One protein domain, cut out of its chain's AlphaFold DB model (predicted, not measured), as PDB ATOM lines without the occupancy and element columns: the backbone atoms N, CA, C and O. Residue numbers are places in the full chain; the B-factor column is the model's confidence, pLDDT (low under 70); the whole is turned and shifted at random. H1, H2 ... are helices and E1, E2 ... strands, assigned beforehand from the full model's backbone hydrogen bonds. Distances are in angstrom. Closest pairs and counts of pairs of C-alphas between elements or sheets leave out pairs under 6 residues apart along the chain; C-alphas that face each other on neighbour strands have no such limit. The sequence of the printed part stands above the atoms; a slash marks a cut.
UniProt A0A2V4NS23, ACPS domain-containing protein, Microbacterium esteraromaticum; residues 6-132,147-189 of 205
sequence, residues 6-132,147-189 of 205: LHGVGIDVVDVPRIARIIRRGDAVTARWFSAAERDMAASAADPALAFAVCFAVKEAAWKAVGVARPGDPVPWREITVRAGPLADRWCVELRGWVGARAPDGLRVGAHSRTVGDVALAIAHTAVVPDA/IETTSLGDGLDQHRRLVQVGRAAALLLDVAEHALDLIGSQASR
ATOM      1  N   LEU A   6      43.739   8.292 -25.529       75.69
ATOM      2  CA  LEU A   6      43.825   7.569 -26.794       75.69
ATOM      3  C   LEU A   6      45.109   6.732 -26.780       75.69
ATOM      4  O   LEU A   6      46.207   7.280 -26.647       75.69
ATOM      5  N   HIS A   7      44.936   5.421 -26.880       78.94
ATOM      6  CA  HIS A   7      46.002   4.432 -26.834       78.94
ATOM      7  C   HIS A   7      46.480   4.069 -28.242       78.94
ATOM      8  O   HIS A   7      47.683   4.002 -28.482       78.94
ATOM      9  N   GLY A   8      45.553   3.920 -29.186       78.31
ATOM     10  CA  GLY A   8      45.888   3.623 -30.569       78.31
ATOM     11  C   GLY A   8      44.720   3.821 -31.524       78.31
ATOM     12  O   GLY A   8      43.559   3.938 -31.127       78.31
ATOM     13  N   VAL A   9      45.059   3.856 -32.808       79.56
ATOM     14  CA  VAL A   9      44.127   3.936 -33.933       79.56
ATOM     15  C   VAL A   9      44.559   2.899 -34.959       79.56
ATOM     16  O   VAL A   9      45.750   2.645 -35.124       79.56
ATOM     17  N   GLY A  10      43.594   2.295 -35.637       82.00
ATOM     18  CA  GLY A  10      43.831   1.339 -36.703       82.00
ATOM     19  C   GLY A  10      42.808   1.512 -37.810       82.00
ATOM     20  O   GLY A  10      41.648   1.814 -37.549       82.00
ATOM     21  N   ILE A  11      43.251   1.337 -39.050       81.56
ATOM     22  CA  ILE A  11      42.420   1.470 -40.248       81.56
ATOM     23  C   ILE A  11      42.579   0.195 -41.076       81.56
ATOM     24  O   ILE A  11      43.677  -0.369 -41.170       81.56
ATOM     25  N   ASP A  12      41.488  -0.270 -41.676       83.31
ATOM     26  CA  ASP A  12      41.528  -1.349 -42.654       83.31
ATOM     27  C   ASP A  12      40.540  -1.130 -43.802       83.31
ATOM     28  O   ASP A  12      39.474  -0.539 -43.632       83.31
ATOM     29  N   VAL A  13      40.930  -1.616 -44.981       81.19
ATOM     30  CA  VAL A  13      40.152  -1.553 -46.219       81.19
ATOM     31  C   VAL A  13      40.086  -2.954 -46.803       81.19
ATOM     32  O   VAL A  13      41.117  -3.617 -46.965       81.19
ATOM     33  N   VAL A  14      38.874  -3.394 -47.125       83.12
ATOM     34  CA  VAL A  14      38.577  -4.757 -47.550       83.12
ATOM     35  C   VAL A  14      37.759  -4.746 -48.835       83.12
ATOM     36  O   VAL A  14      36.696  -4.137 -48.915       83.12
ATOM     37  N   ASP A  15      38.253  -5.483 -49.824       80.19
ATOM     38  CA  ASP A  15      37.560  -5.787 -51.077       80.19
ATOM     39  C   ASP A  15      36.449  -6.831 -50.837       80.19
ATOM     40  O   ASP A  15      36.718  -7.982 -50.461       80.19
ATOM     41  N   VAL A  16      35.190  -6.444 -51.044       85.25
ATOM     42  CA  VAL A  16      34.009  -7.294 -50.817       85.25
ATOM     43  C   VAL A  16      34.035  -8.535 -51.726       85.25
ATOM     44  O   VAL A  16      33.925  -9.649 -51.202       85.25
ATOM     45  N   PRO A  17      34.283  -8.433 -53.049       84.69
ATOM     46  CA  PRO A  17      34.539  -9.570 -53.934       84.69
ATOM     47  C   PRO A  17      35.587 -10.574 -53.435       84.69
ATOM     48  O   PRO A  17      35.463 -11.787 -53.669       84.69
ATOM     49  N   ARG A  18      36.639 -10.115 -52.746       84.06
ATOM     50  CA  ARG A  18      37.631 -11.009 -52.126       84.06
ATOM     51  C   ARG A  18      37.008 -11.815 -50.991       84.06
ATOM     52  O   ARG A  18      37.189 -13.034 -50.963       84.06
ATOM     53  N   ILE A  19      36.247 -11.180 -50.107       90.06
ATOM     54  CA  ILE A  19      35.545 -11.870 -49.016       90.06
ATOM     55  C   ILE A  19      34.468 -12.809 -49.564       90.06
ATOM     56  O   ILE A  19      34.411 -13.968 -49.154       90.06
ATOM     57  N   ALA A  20      33.716 -12.391 -50.584       91.19
ATOM     58  CA  ALA A  20      32.732 -13.219 -51.278       91.19
ATOM     59  C   ALA A  20      33.339 -14.529 -51.821       91.19
ATOM     60  O   ALA A  20      32.731 -15.600 -51.770       91.19
ATOM     61  N   ARG A  21      34.573 -14.488 -52.343       90.00
ATOM     62  CA  ARG A  21      35.307 -15.696 -52.771       90.00
ATOM     63  C   ARG A  21      35.676 -16.614 -51.609       90.00
ATOM     64  O   ARG A  21      35.747 -17.824 -51.808       90.00
ATOM     65  N   ILE A  22      35.933 -16.062 -50.429       86.50
ATOM     66  CA  ILE A  22      36.322 -16.832 -49.248       86.50
ATOM     67  C   ILE A  22      35.106 -17.502 -48.617       86.50
ATOM     68  O   ILE A  22      35.151 -18.705 -48.377       86.50
ATOM     69  N   ILE A  23      34.011 -16.766 -48.408       90.75
ATOM     70  CA  ILE A  23      32.800 -17.314 -47.780       90.75
ATOM     71  C   ILE A  23      32.171 -18.427 -48.629       90.75
ATOM     72  O   ILE A  23      31.658 -19.400 -48.086       90.75
ATOM     73  N   ARG A  24      32.315 -18.366 -49.964       92.62
ATOM     74  CA  ARG A  24      31.892 -19.443 -50.880       92.62
ATOM     75  C   ARG A  24      32.606 -20.776 -50.650       92.62
ATOM     76  O   ARG A  24      32.131 -21.798 -51.131       92.62
ATOM     77  N   ARG A  25      33.732 -20.788 -49.930       90.81
ATOM     78  CA  ARG A  25      34.442 -22.020 -49.546       90.81
ATOM     79  C   ARG A  25      33.773 -22.746 -48.372       90.81
ATOM     80  O   ARG A  25      34.184 -23.857 -48.054       90.81
ATOM     81  N   GLY A  26      32.759 -22.140 -47.756       88.62
ATOM     82  CA  GLY A  26      31.914 -22.746 -46.733       88.62
ATOM     83  C   GLY A  26      32.263 -22.350 -45.298       88.62
ATOM     84  O   GLY A  26      33.299 -21.742 -45.008       88.62
ATOM     85  N   ASP A  27      31.381 -22.751 -44.384       87.25
ATOM     86  CA  ASP A  27      31.374 -22.314 -42.982       87.25
ATOM     87  C   ASP A  27      32.621 -22.702 -42.193       87.25
ATOM     88  O   ASP A  27      33.003 -22.013 -41.248       87.25
ATOM     89  N   ALA A  28      33.295 -23.783 -42.585       89.31
ATOM     90  CA  ALA A  28      34.537 -24.202 -41.947       89.31
ATOM     91  C   ALA A  28      35.642 -23.140 -42.089       89.31
ATOM     92  O   ALA A  28      36.473 -22.992 -41.194       89.31
ATOM     93  N   VAL A  29      35.654 -22.388 -43.196       88.56
ATOM     94  CA  VAL A  29      36.630 -21.314 -43.418       88.56
ATOM     95  C   VAL A  29      36.253 -20.083 -42.606       88.56
ATOM     96  O   VAL A  29      37.106 -19.526 -41.916       88.56
ATOM     97  N   THR A  30      34.977 -19.692 -42.625       90.75
ATOM     98  CA  THR A  30      34.499 -18.513 -41.891       90.75
ATOM     99  C   THR A  30      34.582 -18.714 -40.379       90.75
ATOM    100  O   THR A  30      34.946 -17.781 -39.674       90.75
ATOM    101  N   ALA A  31      34.383 -19.931 -39.867       93.62
ATOM    102  CA  ALA A  31      34.522 -20.258 -38.445       93.62
ATOM    103  C   ALA A  31      35.950 -20.074 -37.889       93.62
ATOM    104  O   ALA A  31      36.141 -20.018 -36.672       93.62
ATOM    105  N   ARG A  32      36.971 -19.970 -38.755       92.19
ATOM    106  CA  ARG A  32      38.341 -19.632 -38.330       92.19
ATOM    107  C   ARG A  32      38.474 -18.152 -37.989       92.19
ATOM    108  O   ARG A  32      39.337 -17.806 -37.186       92.19
ATOM    109  N   TRP A  33      37.651 -17.303 -38.602       93.44
ATOM    110  CA  TRP A  33      37.772 -15.849 -38.517       93.44
ATOM    111  C   TRP A  33      36.635 -15.182 -37.752       93.44
ATOM    112  O   TRP A  33      36.830 -14.143 -37.128       93.44
ATOM    113  N   PHE A  34      35.458 -15.792 -37.766       95.06
ATOM    114  CA  PHE A  34      34.235 -15.240 -37.214       95.06
ATOM    115  C   PHE A  34      33.653 -16.191 -36.166       95.06
ATOM    116  O   PHE A  34      33.575 -17.408 -36.360       95.06
ATOM    117  N   SER A  35      33.236 -15.622 -35.044       95.19
ATOM    118  CA  SER A  35      32.430 -16.274 -34.019       95.19
ATOM    119  C   SER A  35      31.067 -16.701 -34.576       95.19
ATOM    120  O   SER A  35      30.655 -16.285 -35.657       95.19
ATOM    121  N   ALA A  36      30.343 -17.543 -33.834       94.94
ATOM    122  CA  ALA A  36      28.985 -17.930 -34.218       94.94
ATOM    123  C   ALA A  36      28.066 -16.706 -34.364       94.94
ATOM    124  O   ALA A  36      27.472 -16.533 -35.419       94.94
ATOM    125  N   ALA A  37      28.066 -15.801 -33.380       94.94
ATOM    126  CA  ALA A  37      27.244 -14.593 -33.412       94.94
ATOM    127  C   ALA A  37      27.563 -13.676 -34.608       94.94
ATOM    128  O   ALA A  37      26.651 -13.144 -35.236       94.94
ATOM    129  N   GLU A  38      28.845 -13.515 -34.958       96.50
ATOM    130  CA  GLU A  38      29.248 -12.736 -36.139       96.50
ATOM    131  C   GLU A  38      28.772 -13.390 -37.441       96.50
ATOM    132  O   GLU A  38      28.297 -12.694 -38.336       96.50
ATOM    133  N   ARG A  39      28.870 -14.723 -37.546       95.38
ATOM    134  CA  ARG A  39      28.392 -15.460 -38.724       95.38
ATOM    135  C   ARG A  39      26.878 -15.384 -38.860       95.38
ATOM    136  O   ARG A  39      26.411 -15.155 -39.968       95.38
ATOM    137  N   ASP A  40      26.138 -15.523 -37.765       95.31
ATOM    138  CA  ASP A  40      24.674 -15.460 -37.772       95.31
ATOM    139  C   ASP A  40      24.190 -14.061 -38.175       95.31
ATOM    140  O   ASP A  40      23.354 -13.919 -39.068       95.31
ATOM    141  N   MET A  41      24.788 -13.018 -37.589       94.69
ATOM    142  CA  MET A  41      24.535 -11.628 -37.972       94.69
ATOM    143  C   MET A  41      24.809 -11.408 -39.464       94.69
ATOM    144  O   MET A  41      23.930 -10.928 -40.177       94.69
ATOM    145  N   ALA A  42      25.999 -11.773 -39.952       94.88
ATOM    146  CA  ALA A  42      26.376 -11.538 -41.342       94.88
ATOM    147  C   ALA A  42      25.526 -12.354 -42.328       94.88
ATOM    148  O   ALA A  42      25.117 -11.830 -43.358       94.88
ATOM    149  N   ALA A  43      25.200 -13.607 -42.004       92.75
ATOM    150  CA  ALA A  43      24.349 -14.454 -42.835       92.75
ATOM    151  C   ALA A  43      22.903 -13.941 -42.929       92.75
ATOM    152  O   ALA A  43      22.244 -14.170 -43.940       92.75
ATOM    153  N   SER A  44      22.416 -13.240 -41.899       93.88
ATOM    154  CA  SER A  44      21.077 -12.637 -41.880       93.88
ATOM    155  C   SER A  44      20.980 -11.281 -42.594       93.88
ATOM    156  O   SER A  44      19.880 -10.751 -42.758       93.88
ATOM    157  N   ALA A  45      22.111 -10.701 -43.006       93.62
ATOM    158  CA  ALA A  45      22.142  -9.403 -43.664       93.62
ATOM    159  C   ALA A  45      21.619  -9.471 -45.108       93.62
ATOM    160  O   ALA A  45      21.679 -10.511 -45.763       93.62
ATOM    161  N   ALA A  46      21.161  -8.328 -45.629       93.81
ATOM    162  CA  ALA A  46      20.705  -8.214 -47.018       93.81
ATOM    163  C   ALA A  46      21.811  -8.563 -48.034       93.81
ATOM    164  O   ALA A  46      21.533  -9.176 -49.061       93.81
ATOM    165  N   ASP A  47      23.058  -8.205 -47.718       95.00
ATOM    166  CA  ASP A  47      24.253  -8.643 -48.438       95.00
ATOM    167  C   ASP A  47      25.234  -9.296 -47.449       95.00
ATOM    168  O   ASP A  47      25.977  -8.599 -46.744       95.00
ATOM    169  N   PRO A  48      25.251 -10.640 -47.373       95.31
ATOM    170  CA  PRO A  48      26.150 -11.351 -46.477       95.31
ATOM    171  C   PRO A  48      27.632 -11.131 -46.787       95.31
ATOM    172  O   PRO A  48      28.445 -11.072 -45.865       95.31
ATOM    173  N   ALA A  49      28.012 -11.001 -48.063       95.06
ATOM    174  CA  ALA A  49      29.412 -10.816 -48.433       95.06
ATOM    175  C   ALA A  49      29.933  -9.472 -47.928       95.06
ATOM    176  O   ALA A  49      31.021  -9.413 -47.346       95.06
ATOM    177  N   LEU A  50      29.125  -8.424 -48.088       94.94
ATOM    178  CA  LEU A  50      29.426  -7.112 -47.545       94.94
ATOM    179  C   LEU A  50      29.486  -7.134 -46.012       94.94
ATOM    180  O   LEU A  50      30.443  -6.627 -45.431       94.94
ATOM    181  N   ALA A  51      28.518  -7.767 -45.346       95.75
ATOM    182  CA  ALA A  51      28.497  -7.845 -43.884       95.75
ATOM    183  C   ALA A  51      29.732  -8.569 -43.315       95.75
ATOM    184  O   ALA A  51      30.343  -8.101 -42.348       95.75
ATOM    185  N   PHE A  52      30.161  -9.669 -43.946       96.56
ATOM    186  CA  PHE A  52      31.414 -10.341 -43.592       96.56
ATOM    187  C   PHE A  52      32.639  -9.458 -43.844       96.56
ATOM    188  O   PHE A  52      33.568  -9.476 -43.036       96.56
ATOM    189  N   ALA A  53      32.653  -8.683 -44.932       95.00
ATOM    190  CA  ALA A  53      33.755  -7.778 -45.241       95.00
ATOM    191  C   ALA A  53      33.876  -6.644 -44.220       95.00
ATOM    192  O   ALA A  53      34.983  -6.350 -43.773       95.00
ATOM    193  N   VAL A  54      32.753  -6.074 -43.778       95.81
ATOM    194  CA  VAL A  54      32.735  -5.075 -42.705       95.81
ATOM    195  C   VAL A  54      33.240  -5.675 -41.394       95.81
ATOM    196  O   VAL A  54      34.123  -5.094 -40.768       95.81
ATOM    197  N   CYS A  55      32.764  -6.863 -41.001       96.44
ATOM    198  CA  CYS A  55      33.270  -7.534 -39.797       96.44
ATOM    199  C   CYS A  55      34.784  -7.773 -39.883       96.44
ATOM    200  O   CYS A  55      35.502  -7.533 -38.916       96.44
ATOM    201  N   PHE A  56      35.278  -8.217 -41.041       95.69
ATOM    202  CA  PHE A  56      36.705  -8.425 -41.274       95.69
ATOM    203  C   PHE A  56      37.495  -7.120 -41.101       95.69
ATOM    204  O   PHE A  56      38.441  -7.085 -40.317       95.69
ATOM    205  N   ALA A  57      37.058  -6.043 -41.762       94.25
ATOM    206  CA  ALA A  57      37.700  -4.733 -41.698       94.25
ATOM    207  C   ALA A  57      37.735  -4.188 -40.262       94.25
ATOM    208  O   ALA A  57      38.769  -3.713 -39.799       94.25
ATOM    209  N   VAL A  58      36.626  -4.296 -39.523       96.19
ATOM    210  CA  VAL A  58      36.541  -3.831 -38.130       96.19
ATOM    211  C   VAL A  58      37.497  -4.610 -37.227       96.19
ATOM    212  O   VAL A  58      38.163  -4.011 -36.384       96.19
ATOM    213  N   LYS A  59      37.604  -5.932 -37.401       96.44
ATOM    214  CA  LYS A  59      38.505  -6.777 -36.600       96.44
ATOM    215  C   LYS A  59      39.973  -6.458 -36.860       96.44
ATOM    216  O   LYS A  59      40.740  -6.359 -35.909       96.44
ATOM    217  N   GLU A  60      40.343  -6.251 -38.119       93.50
ATOM    218  CA  GLU A  60      41.685  -5.813 -38.517       93.50
ATOM    219  C   GLU A  60      42.007  -4.424 -37.973       93.50
ATOM    220  O   GLU A  60      43.030  -4.225 -37.322       93.50
ATOM    221  N   ALA A  61      41.109  -3.458 -38.175       91.38
ATOM    222  CA  ALA A  61      41.268  -2.111 -37.647       91.38
ATOM    223  C   ALA A  61      41.450  -2.139 -36.121       91.38
ATOM    224  O   ALA A  61      42.360  -1.499 -35.595       91.38
ATOM    225  N   ALA A  62      40.649  -2.938 -35.410       92.75
ATOM    226  CA  ALA A  62      40.771  -3.112 -33.967       92.75
ATOM    227  C   ALA A  62      42.102  -3.751 -33.566       92.75
ATOM    228  O   ALA A  62      42.767  -3.238 -32.672       92.75
ATOM    229  N   TRP A  63      42.518  -4.828 -34.235       92.25
ATOM    230  CA  TRP A  63      43.794  -5.493 -33.970       92.25
ATOM    231  C   TRP A  63      44.972  -4.517 -34.046       92.25
ATOM    232  O   TRP A  63      45.804  -4.461 -33.140       92.25
ATOM    233  N   LYS A  64      44.976  -3.673 -35.081       82.81
ATOM    234  CA  LYS A  64      45.978  -2.624 -35.283       82.81
ATOM    235  C   LYS A  64      45.916  -1.549 -34.196       82.81
ATOM    236  O   LYS A  64      46.950  -1.114 -33.704       82.81
ATOM    237  N   ALA A  65      44.711  -1.154 -33.787       87.50
ATOM    238  CA  ALA A  65      44.506  -0.120 -32.777       87.50
ATOM    239  C   ALA A  65      44.866  -0.568 -31.346       87.50
ATOM    240  O   ALA A  65      45.117   0.281 -30.491       87.50
ATOM    241  N   VAL A  66      44.866  -1.874 -31.055       87.81
ATOM    242  CA  VAL A  66      45.202  -2.416 -29.724       87.81
ATOM    243  C   VAL A  66      46.702  -2.330 -29.425       87.81
ATOM    244  O   VAL A  66      47.074  -2.298 -28.259       87.81
ATOM    245  N   GLY A  67      47.567  -2.272 -30.442       79.75
ATOM    246  CA  GLY A  67      48.995  -1.980 -30.250       79.75
ATOM    247  C   GLY A  67      49.824  -3.093 -29.591       79.75
ATOM    248  O   GLY A  67      50.968  -2.857 -29.218       79.75
ATOM    249  N   VAL A  68      49.284  -4.310 -29.455       80.56
ATOM    250  CA  VAL A  68      50.004  -5.476 -28.886       80.56
ATOM    251  C   VAL A  68      50.625  -6.391 -29.953       80.56
ATOM    252  O   VAL A  68      51.262  -7.390 -29.614       80.56
ATOM    253  N   ALA A  69      50.424  -6.069 -31.232       73.81
ATOM    254  CA  ALA A  69      50.908  -6.824 -32.384       73.81
ATOM    255  C   ALA A  69      52.396  -6.567 -32.664       73.81
ATOM    256  O   ALA A  69      52.864  -5.433 -32.558       73.81
ATOM    257  N   ARG A  70      53.134  -7.593 -33.099       73.75
ATOM    258  CA  ARG A  70      54.470  -7.446 -33.695       73.75
ATOM    259  C   ARG A  70      54.411  -7.605 -35.217       73.75
ATOM    260  O   ARG A  70      53.480  -8.230 -35.729       73.75
ATOM    261  N   PRO A  71      55.397  -7.074 -35.964       67.19
ATOM    262  CA  PRO A  71      55.493  -7.326 -37.398       67.19
ATOM    263  C   PRO A  71      55.480  -8.831 -37.699       67.19
ATOM    264  O   PRO A  71      56.293  -9.578 -37.154       67.19
ATOM    265  N   GLY A  72      54.556  -9.264 -38.558       67.19
ATOM    266  CA  GLY A  72      54.380 -10.669 -38.938       67.19
ATOM    267  C   GLY A  72      53.476 -11.503 -38.021       67.19
ATOM    268  O   GLY A  72      53.222 -12.662 -38.350       67.19
ATOM    269  N   ASP A  73      52.966 -10.951 -36.915       75.31
ATOM    270  CA  ASP A  73      52.002 -11.670 -36.078       75.31
ATOM    271  C   ASP A  73      50.671 -11.850 -36.829       75.31
ATOM    272  O   ASP A  73      50.106 -10.872 -37.332       75.31
ATOM    273  N   PRO A  74      50.119 -13.078 -36.892       83.06
ATOM    274  CA  PRO A  74      48.826 -13.299 -37.517       83.06
ATOM    275  C   PRO A  74      47.715 -12.673 -36.675       83.06
ATOM    276  O   PRO A  74      47.763 -12.691 -35.443       83.06
ATOM    277  N   VAL A  75      46.654 -12.211 -37.334       84.94
ATOM    278  CA  VAL A  75      45.475 -11.698 -36.632       84.94
ATOM    279  C   VAL A  75      44.838 -12.814 -35.790       84.94
ATOM    280  O   VAL A  75      44.459 -13.864 -36.328       84.94
ATOM    281  N   PRO A  76      44.661 -12.608 -34.475       90.75
ATOM    282  CA  PRO A  76      44.038 -13.573 -33.573       90.75
ATOM    283  C   PRO A  76      42.509 -13.504 -33.692       90.75
ATOM    284  O   PRO A  76      41.790 -13.121 -32.771       90.75
ATOM    285  N   TRP A  77      41.990 -13.880 -34.861       93.44
ATOM    286  CA  TRP A  77      40.617 -13.599 -35.277       93.44
ATOM    287  C   TRP A  77      39.520 -13.960 -34.273       93.44
ATOM    288  O   TRP A  77      38.551 -13.223 -34.137       93.44
ATOM    289  N   ARG A  78      39.627 -15.096 -33.579       92.75
ATOM    290  CA  ARG A  78      38.581 -15.543 -32.638       92.75
ATOM    291  C   ARG A  78      38.640 -14.846 -31.280       92.75
ATOM    292  O   ARG A  78      37.727 -15.011 -30.476       92.75
ATOM    293  N   GLU A  79      39.723 -14.135 -31.008       95.06
ATOM    294  CA  GLU A  79      39.930 -13.393 -29.766       95.06
ATOM    295  C   GLU A  79      39.473 -11.940 -29.876       95.06
ATOM    296  O   GLU A  79      39.374 -11.249 -28.869       95.06
ATOM    297  N   ILE A  80      39.156 -11.497 -31.089       96.38
ATOM    298  CA  ILE A  80      38.560 -10.202 -31.379       96.38
ATOM    299  C   ILE A  80      37.145 -10.497 -31.849       96.38
ATOM    300  O   ILE A  80      36.964 -11.191 -32.844       96.38
ATOM    301  N   THR A  81      36.129 -10.018 -31.147       97.00
ATOM    302  CA  THR A  81      34.733 -10.212 -31.563       97.00
ATOM    303  C   THR A  81      34.032  -8.880 -31.703       97.00
ATOM    304  O   THR A  81      34.203  -8.008 -30.852       97.00
ATOM    305  N   VAL A  82      33.235  -8.727 -32.754       96.12
ATOM    306  CA  VAL A  82      32.527  -7.484 -33.057       96.12
ATOM    307  C   VAL A  82      31.024  -7.652 -32.903       96.12
ATOM    308  O   VAL A  82      30.459  -8.713 -33.163       96.12
ATOM    309  N   ARG A  83      30.368  -6.570 -32.494       93.31
ATOM    310  CA  ARG A  83      28.911  -6.447 -32.477       93.31
ATOM    311  C   ARG A  83      28.505  -5.064 -32.959       93.31
ATOM    312  O   ARG A  83      29.236  -4.096 -32.730       93.31
ATOM    313  N   ALA A  84      27.334  -4.978 -33.579       87.69
ATOM    314  CA  ALA A  84      26.741  -3.697 -33.924       87.69
ATOM    315  C   ALA A  84      26.577  -2.836 -32.661       87.69
ATOM    316  O   ALA A  84      26.181  -3.320 -31.595       87.69
ATOM    317  N   GLY A  85      26.949  -1.569 -32.783       80.06
ATOM    318  CA  GLY A  85      26.755  -0.553 -31.767       80.06
ATOM    319  C   GLY A  85      25.335   0.023 -31.790       80.06
ATOM    320  O   GLY A  85      24.488  -0.400 -32.575       80.06
ATOM    321  N   PRO A  86      25.063   1.014 -30.927       69.12
ATOM    322  CA  PRO A  86      23.738   1.623 -30.805       69.12
ATOM    323  C   PRO A  86      23.356   2.533 -31.983       69.12
ATOM    324  O   PRO A  86      22.181   2.848 -32.143       69.12
ATOM    325  N   LEU A  87      24.325   2.979 -32.786       73.25
ATOM    326  CA  LEU A  87      24.084   3.769 -33.994       73.25
ATOM    327  C   LEU A  87      24.542   2.986 -35.221       73.25
ATOM    328  O   LEU A  87      25.424   2.128 -35.122       73.25
ATOM    329  N   ALA A  88      23.974   3.344 -36.374       74.25
ATOM    330  CA  ALA A  88      24.439   2.854 -37.662       74.25
ATOM    331  C   ALA A  88      25.953   3.063 -37.791       74.25
ATOM    332  O   ALA A  88      26.497   4.058 -37.306       74.25
ATOM    333  N   ASP A  89      26.619   2.090 -38.408       81.00
ATOM    334  CA  ASP A  89      28.051   2.125 -38.696       81.00
ATOM    335  C   ASP A  89      28.988   2.187 -37.480       81.00
ATOM    336  O   ASP A  89      30.203   2.226 -37.664       81.00
ATOM    337  N   ARG A  90      28.476   2.159 -36.240       86.44
ATOM    338  CA  ARG A  90      29.289   2.006 -35.025       86.44
ATOM    339  C   ARG A  90      29.376   0.532 -34.640       86.44
ATOM    340  O   ARG A  90      28.392  -0.199 -34.698       86.44
ATOM    341  N   TRP A  91      30.536   0.122 -34.149       93.44
ATOM    342  CA  TRP A  91      30.832  -1.239 -33.721       93.44
ATOM    343  C   TRP A  91      31.450  -1.231 -32.330       93.44
ATOM    344  O   TRP A  91      32.345  -0.437 -32.028       93.44
ATOM    345  N   CYS A  92      30.989  -2.146 -31.482       90.31
ATOM    346  CA  CYS A  92      31.681  -2.475 -30.244       90.31
ATOM    347  C   CYS A  92      32.572  -3.689 -30.486       90.31
ATOM    348  O   CYS A  92      32.125  -4.686 -31.060       90.31
ATOM    349  N   VAL A  93      33.805  -3.618 -29.993       95.12
ATOM    350  CA  VAL A  93      34.771  -4.709 -30.097       95.12
ATOM    351  C   VAL A  93      35.079  -5.237 -28.705       95.12
ATOM    352  O   VAL A  93      35.309  -4.477 -27.766       95.12
ATOM    353  N   GLU A  94      35.074  -6.554 -28.575       95.12
ATOM    354  CA  GLU A  94      35.470  -7.254 -27.364       95.12
ATOM    355  C   GLU A  94      36.752  -8.045 -27.631       95.12
ATOM    356  O   GLU A  94      36.862  -8.746 -28.639       95.12
ATOM    357  N   LEU A  95      37.713  -7.911 -26.716       94.75
ATOM    358  CA  LEU A  95      38.994  -8.605 -26.748       94.75
ATOM    359  C   LEU A  95      38.980  -9.720 -25.707       94.75
ATOM    360  O   LEU A  95      38.575  -9.514 -24.564       94.75
ATOM    361  N   ARG A  96      39.431 -10.907 -26.095       93.00
ATOM    362  CA  ARG A  96      39.469 -12.108 -25.254       93.00
ATOM    363  C   ARG A  96      40.831 -12.784 -25.378       93.00
ATOM    364  O   ARG A  96      41.682 -12.338 -26.138       93.00
ATOM    365  N   GLY A  97      41.035 -13.865 -24.628       92.69
ATOM    366  CA  GLY A  97      42.206 -14.728 -24.784       92.69
ATOM    367  C   GLY A  97      43.540 -13.996 -24.618       92.69
ATOM    368  O   GLY A  97      43.699 -13.162 -23.727       92.69
ATOM    369  N   TRP A  98      44.500 -14.338 -25.471       92.00
ATOM    370  CA  TRP A  98      45.839 -13.763 -25.493       92.00
ATOM    371  C   TRP A  98      45.831 -12.254 -25.777       92.00
ATOM    372  O   TRP A  98      46.614 -11.536 -25.150       92.00
ATOM    373  N   VAL A  99      44.939 -11.765 -26.651       91.38
ATOM    374  CA  VAL A  99      44.803 -10.325 -26.949       91.38
ATOM    375  C   VAL A  99      44.303  -9.572 -25.730       91.38
ATOM    376  O   VAL A  99      44.913  -8.589 -25.319       91.38
ATOM    377  N   GLY A 100      43.213 -10.050 -25.126       91.62
ATOM    378  CA  GLY A 100      42.632  -9.434 -23.934       91.62
ATOM    379  C   GLY A 100      43.606  -9.418 -22.756       91.62
ATOM    380  O   GLY A 100      43.690  -8.419 -22.057       91.62
ATOM    381  N   ALA A 101      44.402 -10.478 -22.582       91.00
ATOM    382  CA  ALA A 101      45.401 -10.570 -21.514       91.00
ATOM    383  C   ALA A 101      46.614  -9.636 -21.690       91.00
ATOM    384  O   ALA A 101      47.401  -9.478 -20.759       91.00
ATOM    385  N   ARG A 102      46.816  -9.072 -22.886       90.12
ATOM    386  CA  ARG A 102      47.908  -8.131 -23.197       90.12
ATOM    387  C   ARG A 102      47.430  -6.705 -23.411       90.12
ATOM    388  O   ARG A 102      48.257  -5.796 -23.414       90.12
ATOM    389  N   ALA A 103      46.131  -6.516 -23.615       88.62
ATOM    390  CA  ALA A 103      45.535  -5.198 -23.652       88.62
ATOM    391  C   ALA A 103      45.772  -4.497 -22.300       88.62
ATOM    392  O   ALA A 103      45.654  -5.148 -21.261       88.62
ATOM    393  N   PRO A 104      46.098  -3.193 -22.288       83.94
ATOM    394  CA  PRO A 104      46.180  -2.434 -21.048       83.94
ATOM    395  C   PRO A 104      44.892  -2.538 -20.225       83.94
ATOM    396  O   PRO A 104      43.788  -2.572 -20.781       83.94
ATOM    397  N   ASP A 105      45.022  -2.520 -18.902       85.69
ATOM    398  CA  ASP A 105      43.861  -2.465 -18.016       85.69
ATOM    399  C   ASP A 105      42.995  -1.242 -18.345       85.69
ATOM    400  O   ASP A 105      43.494  -0.151 -18.621       85.69
ATOM    401  N   GLY A 106      41.674  -1.434 -18.368       85.38
ATOM    402  CA  GLY A 106      40.731  -0.370 -18.721       85.38
ATOM    403  C   GLY A 106      40.676  -0.018 -20.213       85.38
ATOM    404  O   GLY A 106      39.969   0.929 -20.571       85.38
ATOM    405  N   LEU A 107      41.352  -0.765 -21.103       87.06
ATOM    406  CA  LEU A 107      41.244  -0.547 -22.547       87.06
ATOM    407  C   LEU A 107      39.794  -0.742 -23.023       87.06
ATOM    408  O   LEU A 107      39.094  -1.703 -22.678       87.06
ATOM    409  N   ARG A 108      39.334   0.197 -23.843       89.12
ATOM    410  CA  ARG A 108      38.062   0.170 -24.562       89.12
ATOM    411  C   ARG A 108      38.346   0.316 -26.043       89.12
ATOM    412  O   ARG A 108      39.199   1.112 -26.422       89.12
ATOM    413  N   VAL A 109      37.617  -0.434 -26.863       90.44
ATOM    414  CA  VAL A 109      37.763  -0.418 -28.318       90.44
ATOM    415  C   VAL A 109      36.429  -0.031 -28.946       90.44
ATOM    416  O   VAL A 109      35.421  -0.719 -28.759       90.44
ATOM    417  N   GLY A 110      36.432   1.075 -29.683       89.19
ATOM    418  CA  GLY A 110      35.317   1.520 -30.511       89.19
ATOM    419  C   GLY A 110      35.729   1.514 -31.976       89.19
ATOM    420  O   GLY A 110      36.889   1.775 -32.294       89.19
ATOM    421  N   ALA A 111      34.802   1.205 -32.876       89.81
ATOM    422  CA  ALA A 111      35.096   1.197 -34.301       89.81
ATOM    423  C   ALA A 111      33.932   1.705 -35.142       89.81
ATOM    424  O   ALA A 111      32.773   1.614 -34.740       89.81
ATOM    425  N   HIS A 112      34.256   2.228 -36.318       90.50
ATOM    426  CA  HIS A 112      33.315   2.732 -37.304       90.50
ATOM    427  C   HIS A 112      33.592   2.098 -38.651       90.50
ATOM    428  O   HIS A 112      34.750   1.851 -38.984       90.50
ATOM    429  N   SER A 113      32.544   1.863 -39.429       87.31
ATOM    430  CA  SER A 113      32.678   1.355 -40.788       87.31
ATOM    431  C   SER A 113      31.993   2.250 -41.804       87.31
ATOM    432  O   SER A 113      31.027   2.927 -41.489       87.31
ATOM    433  N   ARG A 114      32.435   2.197 -43.054       87.00
ATOM    434  CA  ARG A 114      31.691   2.742 -44.188       87.00
ATOM    435  C   ARG A 114      31.825   1.786 -45.361       87.00
ATOM    436  O   ARG A 114      32.873   1.177 -45.553       87.00
ATOM    437  N   THR A 115      30.769   1.674 -46.153       80.75
ATOM    438  CA  THR A 115      30.809   0.933 -47.416       80.75
ATOM    439  C   THR A 115      30.716   1.907 -48.572       80.75
ATOM    440  O   THR A 115      29.860   2.794 -48.557       80.75
ATOM    441  N   VAL A 116      31.572   1.737 -49.579       78.38
ATOM    442  CA  VAL A 116      31.486   2.480 -50.839       78.38
ATOM    443  C   VAL A 116      31.698   1.528 -52.005       78.38
ATOM    444  O   VAL A 116      32.794   1.003 -52.196       78.38
ATOM    445  N   GLY A 117      30.637   1.307 -52.785       82.50
ATOM    446  CA  GLY A 117      30.629   0.263 -53.809       82.50
ATOM    447  C   GLY A 117      30.969  -1.094 -53.193       82.50
ATOM    448  O   GLY A 117      30.400  -1.472 -52.174       82.50
ATOM    449  N   ASP A 118      31.954  -1.770 -53.776       82.00
ATOM    450  CA  ASP A 118      32.421  -3.097 -53.364       82.00
ATOM    451  C   ASP A 118      33.571  -3.053 -52.339       82.00
ATOM    452  O   ASP A 118      34.369  -3.986 -52.235       82.00
ATOM    453  N   VAL A 119      33.692  -1.960 -51.583       80.25
ATOM    454  CA  VAL A 119      34.752  -1.776 -50.587       80.25
ATOM    455  C   VAL A 119      34.152  -1.510 -49.213       80.25
ATOM    456  O   VAL A 119      33.358  -0.584 -49.039       80.25
ATOM    457  N   ALA A 120      34.587  -2.295 -48.227       84.25
ATOM    458  CA  ALA A 120      34.323  -2.072 -46.814       84.25
ATOM    459  C   ALA A 120      35.541  -1.411 -46.156       84.25
ATOM    460  O   ALA A 120      36.660  -1.916 -46.224       84.25
ATOM    461  N   LEU A 121      35.313  -0.277 -45.510       84.06
ATOM    462  CA  LEU A 121      36.310   0.525 -44.816       84.06
ATOM    463  C   LEU A 121      35.993   0.510 -43.326       84.06
ATOM    464  O   LEU A 121      34.829   0.652 -42.955       84.06
ATOM    465  N   ALA A 122      37.007   0.381 -42.478       87.06
ATOM    466  CA  ALA A 122      36.837   0.492 -41.039       87.06
ATOM    467  C   ALA A 122      37.961   1.284 -40.381       87.06
ATOM    468  O   ALA A 122      39.125   1.198 -40.773       87.06
ATOM    469  N   ILE A 123      37.594   2.002 -39.327       85.44
ATOM    470  CA  ILE A 123      38.511   2.604 -38.370       85.44
ATOM    471  C   ILE A 123      38.174   2.105 -36.976       85.44
ATOM    472  O   ILE A 123      37.009   2.065 -36.595       85.44
ATOM    473  N   ALA A 124      39.187   1.765 -36.196       88.12
ATOM    474  CA  ALA A 124      39.053   1.508 -34.777       88.12
ATOM    475  C   ALA A 124      39.942   2.463 -33.994       88.12
ATOM    476  O   ALA A 124      41.035   2.825 -34.430       88.12
ATOM    477  N   HIS A 125      39.475   2.842 -32.817       84.69
ATOM    478  CA  HIS A 125      40.242   3.579 -31.834       84.69
ATOM    479  C   HIS A 125      40.199   2.824 -30.512       84.69
ATOM    480  O   HIS A 125      39.202   2.183 -30.162       84.69
ATOM    481  N   THR A 126      41.288   2.920 -29.763       84.06
ATOM    482  CA  THR A 126      41.376   2.380 -28.417       84.06
ATOM    483  C   THR A 126      41.658   3.491 -27.425       84.06
ATOM    484  O   THR A 126      42.465   4.386 -27.678       84.06
ATOM    485  N   ALA A 127      40.977   3.455 -26.287       81.81
ATOM    486  CA  ALA A 127      41.184   4.400 -25.201       81.81
ATOM    487  C   ALA A 127      41.308   3.643 -23.885       81.81
ATOM    488  O   ALA A 127      40.554   2.702 -23.637       81.81
ATOM    489  N   VAL A 128      42.244   4.057 -23.036       80.56
ATOM    490  CA  VAL A 128      42.337   3.558 -21.661       80.56
ATOM    491  C   VAL A 128      41.506   4.474 -20.779       80.56
ATOM    492  O   VAL A 128      41.790   5.669 -20.687       80.56
ATOM    493  N   VAL A 129      40.462   3.924 -20.160       73.81
ATOM    494  CA  VAL A 129      39.584   4.659 -19.244       73.81
ATOM    495  C   VAL A 129      39.967   4.285 -17.807       73.81
ATOM    496  O   VAL A 129      39.891   3.100 -17.481       73.81
ATOM    497  N   PRO A 130      40.382   5.243 -16.953       59.81
ATOM    498  CA  PRO A 130      40.645   4.973 -15.539       59.81
ATOM    499  C   PRO A 130      39.373   4.512 -14.817       59.81
ATOM    500  O   PRO A 130      38.275   4.953 -15.167       59.81
ATOM    501  N   ASP A 131      39.516   3.668 -13.793       55.19
ATOM    502  CA  ASP A 131      38.379   3.195 -12.997       55.19
ATOM    503  C   ASP A 131      37.587   4.355 -12.369       55.19
ATOM    504  O   ASP A 131      38.133   5.356 -11.896       55.19
ATOM    505  N   ALA A 132      36.263   4.224 -12.424       45.34
ATOM    506  CA  ALA A 132      35.302   5.285 -12.170       45.34
ATOM    507  C   ALA A 132      35.061   5.534 -10.671       45.34
ATOM    508  O   ALA A 132      33.997   5.210 -10.156       45.34
ATOM    509  N   ILE A 147      53.578  12.271 -33.011       33.91
ATOM    510  CA  ILE A 147      52.973  11.187 -33.793       33.91
ATOM    511  C   ILE A 147      54.037  10.111 -34.043       33.91
ATOM    512  O   ILE A 147      54.994  10.350 -34.775       33.91
ATOM    513  N   GLU A 148      53.857   8.912 -33.484       34.41
ATOM    514  CA  GLU A 148      54.748   7.770 -33.726       34.41
ATOM    515  C   GLU A 148      54.095   6.769 -34.690       34.41
ATOM    516  O   GLU A 148      53.090   6.137 -34.367       34.41
ATOM    517  N   THR A 149      54.658   6.632 -35.895       35.81
ATOM    518  CA  THR A 149      54.120   5.766 -36.959       35.81
ATOM    519  C   THR A 149      54.869   4.433 -37.010       35.81
ATOM    520  O   THR A 149      56.093   4.411 -37.105       35.81
ATOM    521  N   THR A 150      54.147   3.305 -36.964       37.78
ATOM    522  CA  THR A 150      54.744   1.959 -37.075       37.78
ATOM    523  C   THR A 150      54.097   1.164 -38.206       37.78
ATOM    524  O   THR A 150      52.880   0.993 -38.242       37.78
ATOM    525  N   SER A 151      54.928   0.643 -39.115       38.66
ATOM    526  CA  SER A 151      54.506  -0.235 -40.211       38.66
ATOM    527  C   SER A 151      54.519  -1.698 -39.756       38.66
ATOM    528  O   SER A 151      55.579  -2.242 -39.446       38.66
ATOM    529  N   LEU A 152      53.353  -2.348 -39.716       44.22
ATOM    530  CA  LEU A 152      53.242  -3.790 -39.481       44.22
ATOM    531  C   LEU A 152      53.040  -4.482 -40.837       44.22
ATOM    532  O   LEU A 152      51.987  -4.360 -41.448       44.22
ATOM    533  N   GLY A 153      54.062  -5.169 -41.342       40.97
ATOM    534  CA  GLY A 153      53.972  -5.927 -42.590       40.97
ATOM    535  C   GLY A 153      54.128  -7.420 -42.337       40.97
ATOM    536  O   GLY A 153      55.073  -7.844 -41.680       40.97
ATOM    537  N   ASP A 154      53.229  -8.220 -42.890       38.53
ATOM    538  CA  ASP A 154      53.250  -9.679 -42.909       38.53
ATOM    539  C   ASP A 154      53.604 -10.195 -44.312       38.53
ATOM    540  O   ASP A 154      52.878 -10.977 -44.908       38.53
ATOM    541  N   GLY A 155      54.742  -9.732 -44.852       38.03
ATOM    542  CA  GLY A 155      55.538 -10.381 -45.914       38.03
ATOM    543  C   GLY A 155      54.878 -10.733 -47.261       38.03
ATOM    544  O   GLY A 155      55.578 -11.200 -48.155       38.03
ATOM    545  N   LEU A 156      53.574 -10.521 -47.438       38.81
ATOM    546  CA  LEU A 156      52.796 -10.945 -48.606       38.81
ATOM    547  C   LEU A 156      52.037  -9.797 -49.285       38.81
ATOM    548  O   LEU A 156      51.366 -10.045 -50.284       38.81
ATOM    549  N   ASP A 157      52.162  -8.559 -48.803       40.16
ATOM    550  CA  ASP A 157      51.493  -7.402 -49.406       40.16
ATOM    551  C   ASP A 157      52.359  -6.139 -49.279       40.16
ATOM    552  O   ASP A 157      52.580  -5.617 -48.188       40.16
ATOM    553  N   GLN A 158      52.886  -5.645 -50.402       34.34
ATOM    554  CA  GLN A 158      53.826  -4.511 -50.448       34.34
ATOM    555  C   GLN A 158      53.126  -3.137 -50.354       34.34
ATOM    556  O   GLN A 158      53.794  -2.104 -50.380       34.34
ATOM    557  N   HIS A 159      51.793  -3.109 -50.220       33.81
ATOM    558  CA  HIS A 159      50.970  -1.899 -50.378       33.81
ATOM    559  C   HIS A 159      50.246  -1.428 -49.101       33.81
ATOM    560  O   HIS A 159      49.582  -0.393 -49.116       33.81
ATOM    561  N   ARG A 160      50.378  -2.121 -47.962       36.06
ATOM    562  CA  ARG A 160      49.734  -1.713 -46.697       36.06
ATOM    563  C   ARG A 160      50.683  -0.871 -45.837       36.06
ATOM    564  O   ARG A 160      51.553  -1.401 -45.157       36.06
ATOM    565  N   ARG A 161      50.497   0.456 -45.838       34.53
ATOM    566  CA  ARG A 161      51.100   1.360 -44.840       34.53
ATOM    567  C   ARG A 161      50.200   1.398 -43.609       34.53
ATOM    568  O   ARG A 161      49.120   1.978 -43.650       34.53
ATOM    569  N   LEU A 162      50.629   0.758 -42.526       37.34
ATOM    570  CA  LEU A 162      50.002   0.949 -41.220       37.34
ATOM    571  C   LEU A 162      50.454   2.273 -40.604       37.34
ATOM    572  O   LEU A 162      51.624   2.639 -40.692       37.34
ATOM    573  N   VAL A 163      49.514   2.974 -39.972       36.78
ATOM    574  CA  VAL A 163      49.764   4.217 -39.242       36.78
ATOM    575  C   VAL A 163      49.104   4.091 -37.871       36.78
ATOM    576  O   VAL A 163      47.889   3.935 -37.781       36.78
ATOM    577  N   GLN A 164      49.918   4.136 -36.818       36.41
ATOM    578  CA  GLN A 164      49.490   4.278 -35.426       36.41
ATOM    579  C   GLN A 164      49.593   5.766 -35.057       36.41
ATOM    580  O   GLN A 164      50.500   6.447 -35.527       36.41
ATOM    581  N   VAL A 165      48.653   6.300 -34.269       37.38
ATOM    582  CA  VAL A 165      48.697   7.697 -33.793       37.38
ATOM    583  C   VAL A 165      48.332   7.740 -32.311       37.38
ATOM    584  O   VAL A 165      47.288   7.220 -31.915       37.38
ATOM    585  N   GLY A 166      49.194   8.348 -31.491       34.16
ATOM    586  CA  GLY A 166      48.999   8.514 -30.049       34.16
ATOM    587  C   GLY A 166      48.592   9.940 -29.653       34.16
ATOM    588  O   GLY A 166      49.061  10.908 -30.237       34.16
ATOM    589  N   ARG A 167      47.732  10.048 -28.625       36.62
ATOM    590  CA  ARG A 167      47.381  11.256 -27.835       36.62
ATOM    591  C   ARG A 167      46.969  12.540 -28.595       36.62
ATOM    592  O   ARG A 167      47.756  13.458 -28.705       36.62
ATOM    593  N   ALA A 168      45.683  12.668 -28.956       39.62
ATOM    594  CA  ALA A 168      44.920  13.940 -29.071       39.62
ATOM    595  C   ALA A 168      43.455  13.640 -29.476       39.62
ATOM    596  O   ALA A 168      43.021  13.868 -30.605       39.62
ATOM    597  N   ALA A 169      42.701  13.043 -28.550       42.06
ATOM    598  CA  ALA A 169      41.561  12.159 -28.826       42.06
ATOM    599  C   ALA A 169      40.302  12.769 -29.485       42.06
ATOM    600  O   ALA A 169      39.468  12.001 -29.948       42.06
ATOM    601  N   ALA A 170      40.137  14.093 -29.563       37.19
ATOM    602  CA  ALA A 170      38.946  14.685 -30.195       37.19
ATOM    603  C   ALA A 170      39.160  15.026 -31.680       37.19
ATOM    604  O   ALA A 170      38.302  14.750 -32.507       37.19
ATOM    605  N   LEU A 171      40.335  15.551 -32.042       40.19
ATOM    606  CA  LEU A 171      40.625  15.965 -33.420       40.19
ATOM    607  C   LEU A 171      40.965  14.779 -34.330       40.19
ATOM    608  O   LEU A 171      40.717  14.833 -35.524       40.19
ATOM    609  N   LEU A 172      41.513  13.694 -33.777       41.06
ATOM    610  CA  LEU A 172      41.952  12.540 -34.568       41.06
ATOM    611  C   LEU A 172      40.798  11.665 -35.057       41.06
ATOM    612  O   LEU A 172      40.886  11.123 -36.155       41.06
ATOM    613  N   LEU A 173      39.724  11.536 -34.273       47.47
ATOM    614  CA  LEU A 173      38.545  10.796 -34.713       47.47
ATOM    615  C   LEU A 173      37.790  11.588 -35.779       47.47
ATOM    616  O   LEU A 173      37.458  11.008 -36.802       47.47
ATOM    617  N   ASP A 174      37.635  12.902 -35.601       41.22
ATOM    618  CA  ASP A 174      37.028  13.777 -36.609       41.22
ATOM    619  C   ASP A 174      37.856  13.807 -37.899       41.22
ATOM    620  O   ASP A 174      37.299  13.670 -38.979       41.22
ATOM    621  N   VAL A 175      39.189  13.923 -37.818       46.59
ATOM    622  CA  VAL A 175      40.071  13.893 -39.001       46.59
ATOM    623  C   VAL A 175      40.014  12.542 -39.693       46.59
ATOM    624  O   VAL A 175      40.002  12.493 -40.918       46.59
ATOM    625  N   ALA A 176      39.972  11.444 -38.943       52.44
ATOM    626  CA  ALA A 176      39.942  10.131 -39.548       52.44
ATOM    627  C   ALA A 176      38.553   9.789 -40.106       52.44
ATOM    628  O   ALA A 176      38.484   9.284 -41.217       52.44
ATOM    629  N   GLU A 177      37.459  10.141 -39.423       51.56
ATOM    630  CA  GLU A 177      36.091  10.077 -39.959       51.56
ATOM    631  C   GLU A 177      35.949  10.962 -41.204       51.56
ATOM    632  O   GLU A 177      35.444  10.499 -42.223       51.56
ATOM    633  N   HIS A 178      36.494  12.181 -41.177       47.00
ATOM    634  CA  HIS A 178      36.540  13.075 -42.330       47.00
ATOM    635  C   HIS A 178      37.412  12.513 -43.455       47.00
ATOM    636  O   HIS A 178      37.060  12.639 -44.623       47.00
ATOM    637  N   ALA A 179      38.513  11.832 -43.134       53.03
ATOM    638  CA  ALA A 179      39.318  11.112 -44.108       53.03
ATOM    639  C   ALA A 179      38.551   9.917 -44.688       53.03
ATOM    640  O   ALA A 179      38.665   9.681 -45.884       53.03
ATOM    641  N   LEU A 180      37.727   9.199 -43.914       54.00
ATOM    642  CA  LEU A 180      36.854   8.145 -44.448       54.00
ATOM    643  C   LEU A 180      35.742   8.721 -45.325       54.00
ATOM    644  O   LEU A 180      35.415   8.130 -46.351       54.00
ATOM    645  N   ASP A 181      35.171   9.866 -44.957       51.97
ATOM    646  CA  ASP A 181      34.189  10.574 -45.775       51.97
ATOM    647  C   ASP A 181      34.831  11.107 -47.061       51.97
ATOM    648  O   ASP A 181      34.246  10.993 -48.138       51.97
ATOM    649  N   LEU A 182      36.069  11.603 -46.989       49.31
ATOM    650  CA  LEU A 182      36.843  12.045 -48.142       49.31
ATOM    651  C   LEU A 182      37.204  10.854 -49.035       49.31
ATOM    652  O   LEU A 182      36.872  10.876 -50.217       49.31
ATOM    653  N   ILE A 183      37.791   9.789 -48.486       51.22
ATOM    654  CA  ILE A 183      38.091   8.537 -49.197       51.22
ATOM    655  C   ILE A 183      36.812   7.971 -49.805       51.22
ATOM    656  O   ILE A 183      36.818   7.594 -50.970       51.22
ATOM    657  N   GLY A 184      35.696   7.978 -49.080       46.81
ATOM    658  CA  GLY A 184      34.411   7.510 -49.580       46.81
ATOM    659  C   GLY A 184      33.850   8.381 -50.707       46.81
ATOM    660  O   GLY A 184      33.373   7.862 -51.718       46.81
ATOM    661  N   SER A 185      33.989   9.705 -50.598       50.22
ATOM    662  CA  SER A 185      33.629  10.647 -51.662       50.22
ATOM    663  C   SER A 185      34.487  10.450 -52.914       50.22
ATOM    664  O   SER A 185      33.975  10.538 -54.029       50.22
ATOM    665  N   GLN A 186      35.774  10.121 -52.755       41.34
ATOM    666  CA  GLN A 186      36.692   9.872 -53.867       41.34
ATOM    667  C   GLN A 186      36.550   8.453 -54.436       41.34
ATOM    668  O   GLN A 186      36.694   8.270 -55.641       41.34
ATOM    669  N   ALA A 187      36.191   7.456 -53.626       39.97
ATOM    670  CA  ALA A 187      35.977   6.078 -54.061       39.97
ATOM    671  C   ALA A 187      34.780   5.942 -55.014       39.97
ATOM    672  O   ALA A 187      34.822   5.124 -55.929       39.97
ATOM    673  N   SER A 188      33.784   6.831 -54.917       37.94
ATOM    674  CA  SER A 188      32.733   6.960 -55.940       37.94
ATOM    675  C   SER A 188      33.279   7.291 -57.345       37.94
ATOM    676  O   SER A 188      32.662   6.943 -58.350       37.94
ATOM    677  N   ARG A 189      34.476   7.893 -57.438       38.22
ATOM    678  CA  ARG A 189      35.183   8.193 -58.697       38.22
ATOM    679  C   ARG A 189      36.064   7.029 -59.175       38.22
ATOM    680  O   ARG A 189      36.374   6.955 -60.363       38.22
TER     681      ARG A 189
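Overview. This is residues 6 to 132 and 147 to 189 of the 205 residues of the protein "ACPS domain-containing protein" of Microbacterium esteraromaticum (UniProt A0A2V4NS23). A twisted sheet of five strands curls round the long helix H4, and a second long helix, H6, lies over the strands E5 and E4 on the opposite face, giving three layers, with helices on both faces of a sheet. H1 and H3 pack on residues 48 to 55 of H4, and the small helix H2 sits beside H1, off the sheet. The printed part has 170 residues with six named helices and five named strands, in the order E1 H1 H2 H3 H4 E2 E3 H5 E4 E5 H6; the sheet runs E1 E5 E4 E3 E2, all antiparallel, and the class is mixed, helices and strands. It is compact, with a radius of gyration of the C-alphas of 15.4 A, and rounded, spanning 42 by 40 by 37 A.

Arrangement. E1, residues 6 to 15, is an edge strand and the antiparallel neighbour of E5, residues 119 to 128, with N 10 and O 124 2.9 A apart. H1, residues 16 to 23, only grazes the sheet, and it touches H2, residues 27 to 30, only at the corner, the closest C-alphas being those of Ile 23 and Thr 30, 6.2 A apart. H3, residues 36 to 43, also only grazes the sheet. H4, residues 48 to 66, touches H1 with residues 49 to 53 alone, about perpendicular at 82 degrees, closest at the C-alphas of Ala 20 and Ala 49, 5.0 A. It touches H3 with residues 48 to 55 alone, at a steep tilt of 46 degrees, opposite ways, closest at the C-alphas of Ala 42 and Ala 51, 5.0 A. The closest C-alphas of H4 and E1 are those of Val 9 and Ala 65, 4.2 A. E2, residues 80 to 84, and E3, residues 90 to 95, form a hairpin, with N 83 and O 92 2.9 A apart. H5, residues 97 to 100, only grazes the sheet. E4, residues 107 to 116, pairs with E3 through N 91 and O 111, 2.8 A, and forms a hairpin with E5 through N 112 and O 123, 2.8 A. H6, residues 171 to 187, lies on the opposite face from H4, over E5 and E4, at a height over the sheet of 9.5 A, along the strands at 3 degrees to E5 on the local plane. In H1, H3, H4 and H6 every O i to N i+4 pair is within hydrogen-bond range; H2 and H5 are too short for one.

Along the chain. E1 begins at C-alpha 6 (43.825, 7.569, -26.794) and is 28.4 A long. H4 is 26.9 A long, E4 30.1 A and E5 30.4 A. H6 is 23.4 A long and ends at C-alpha 187 (35.977, 6.078, -54.061).

Size, cuts and confidence. The C-alphas farthest apart, those of Ala 132 and Arg 189, are 46.6 A apart. Residues 133 to 146 are not printed, and C-alphas 132 and 147 lie 28.5 A apart across the cut. The link from H4 to E2 is long, with 13 residues. The mean pLDDT of the printed part is 75.6, with residues 147 to 189 among those under 70.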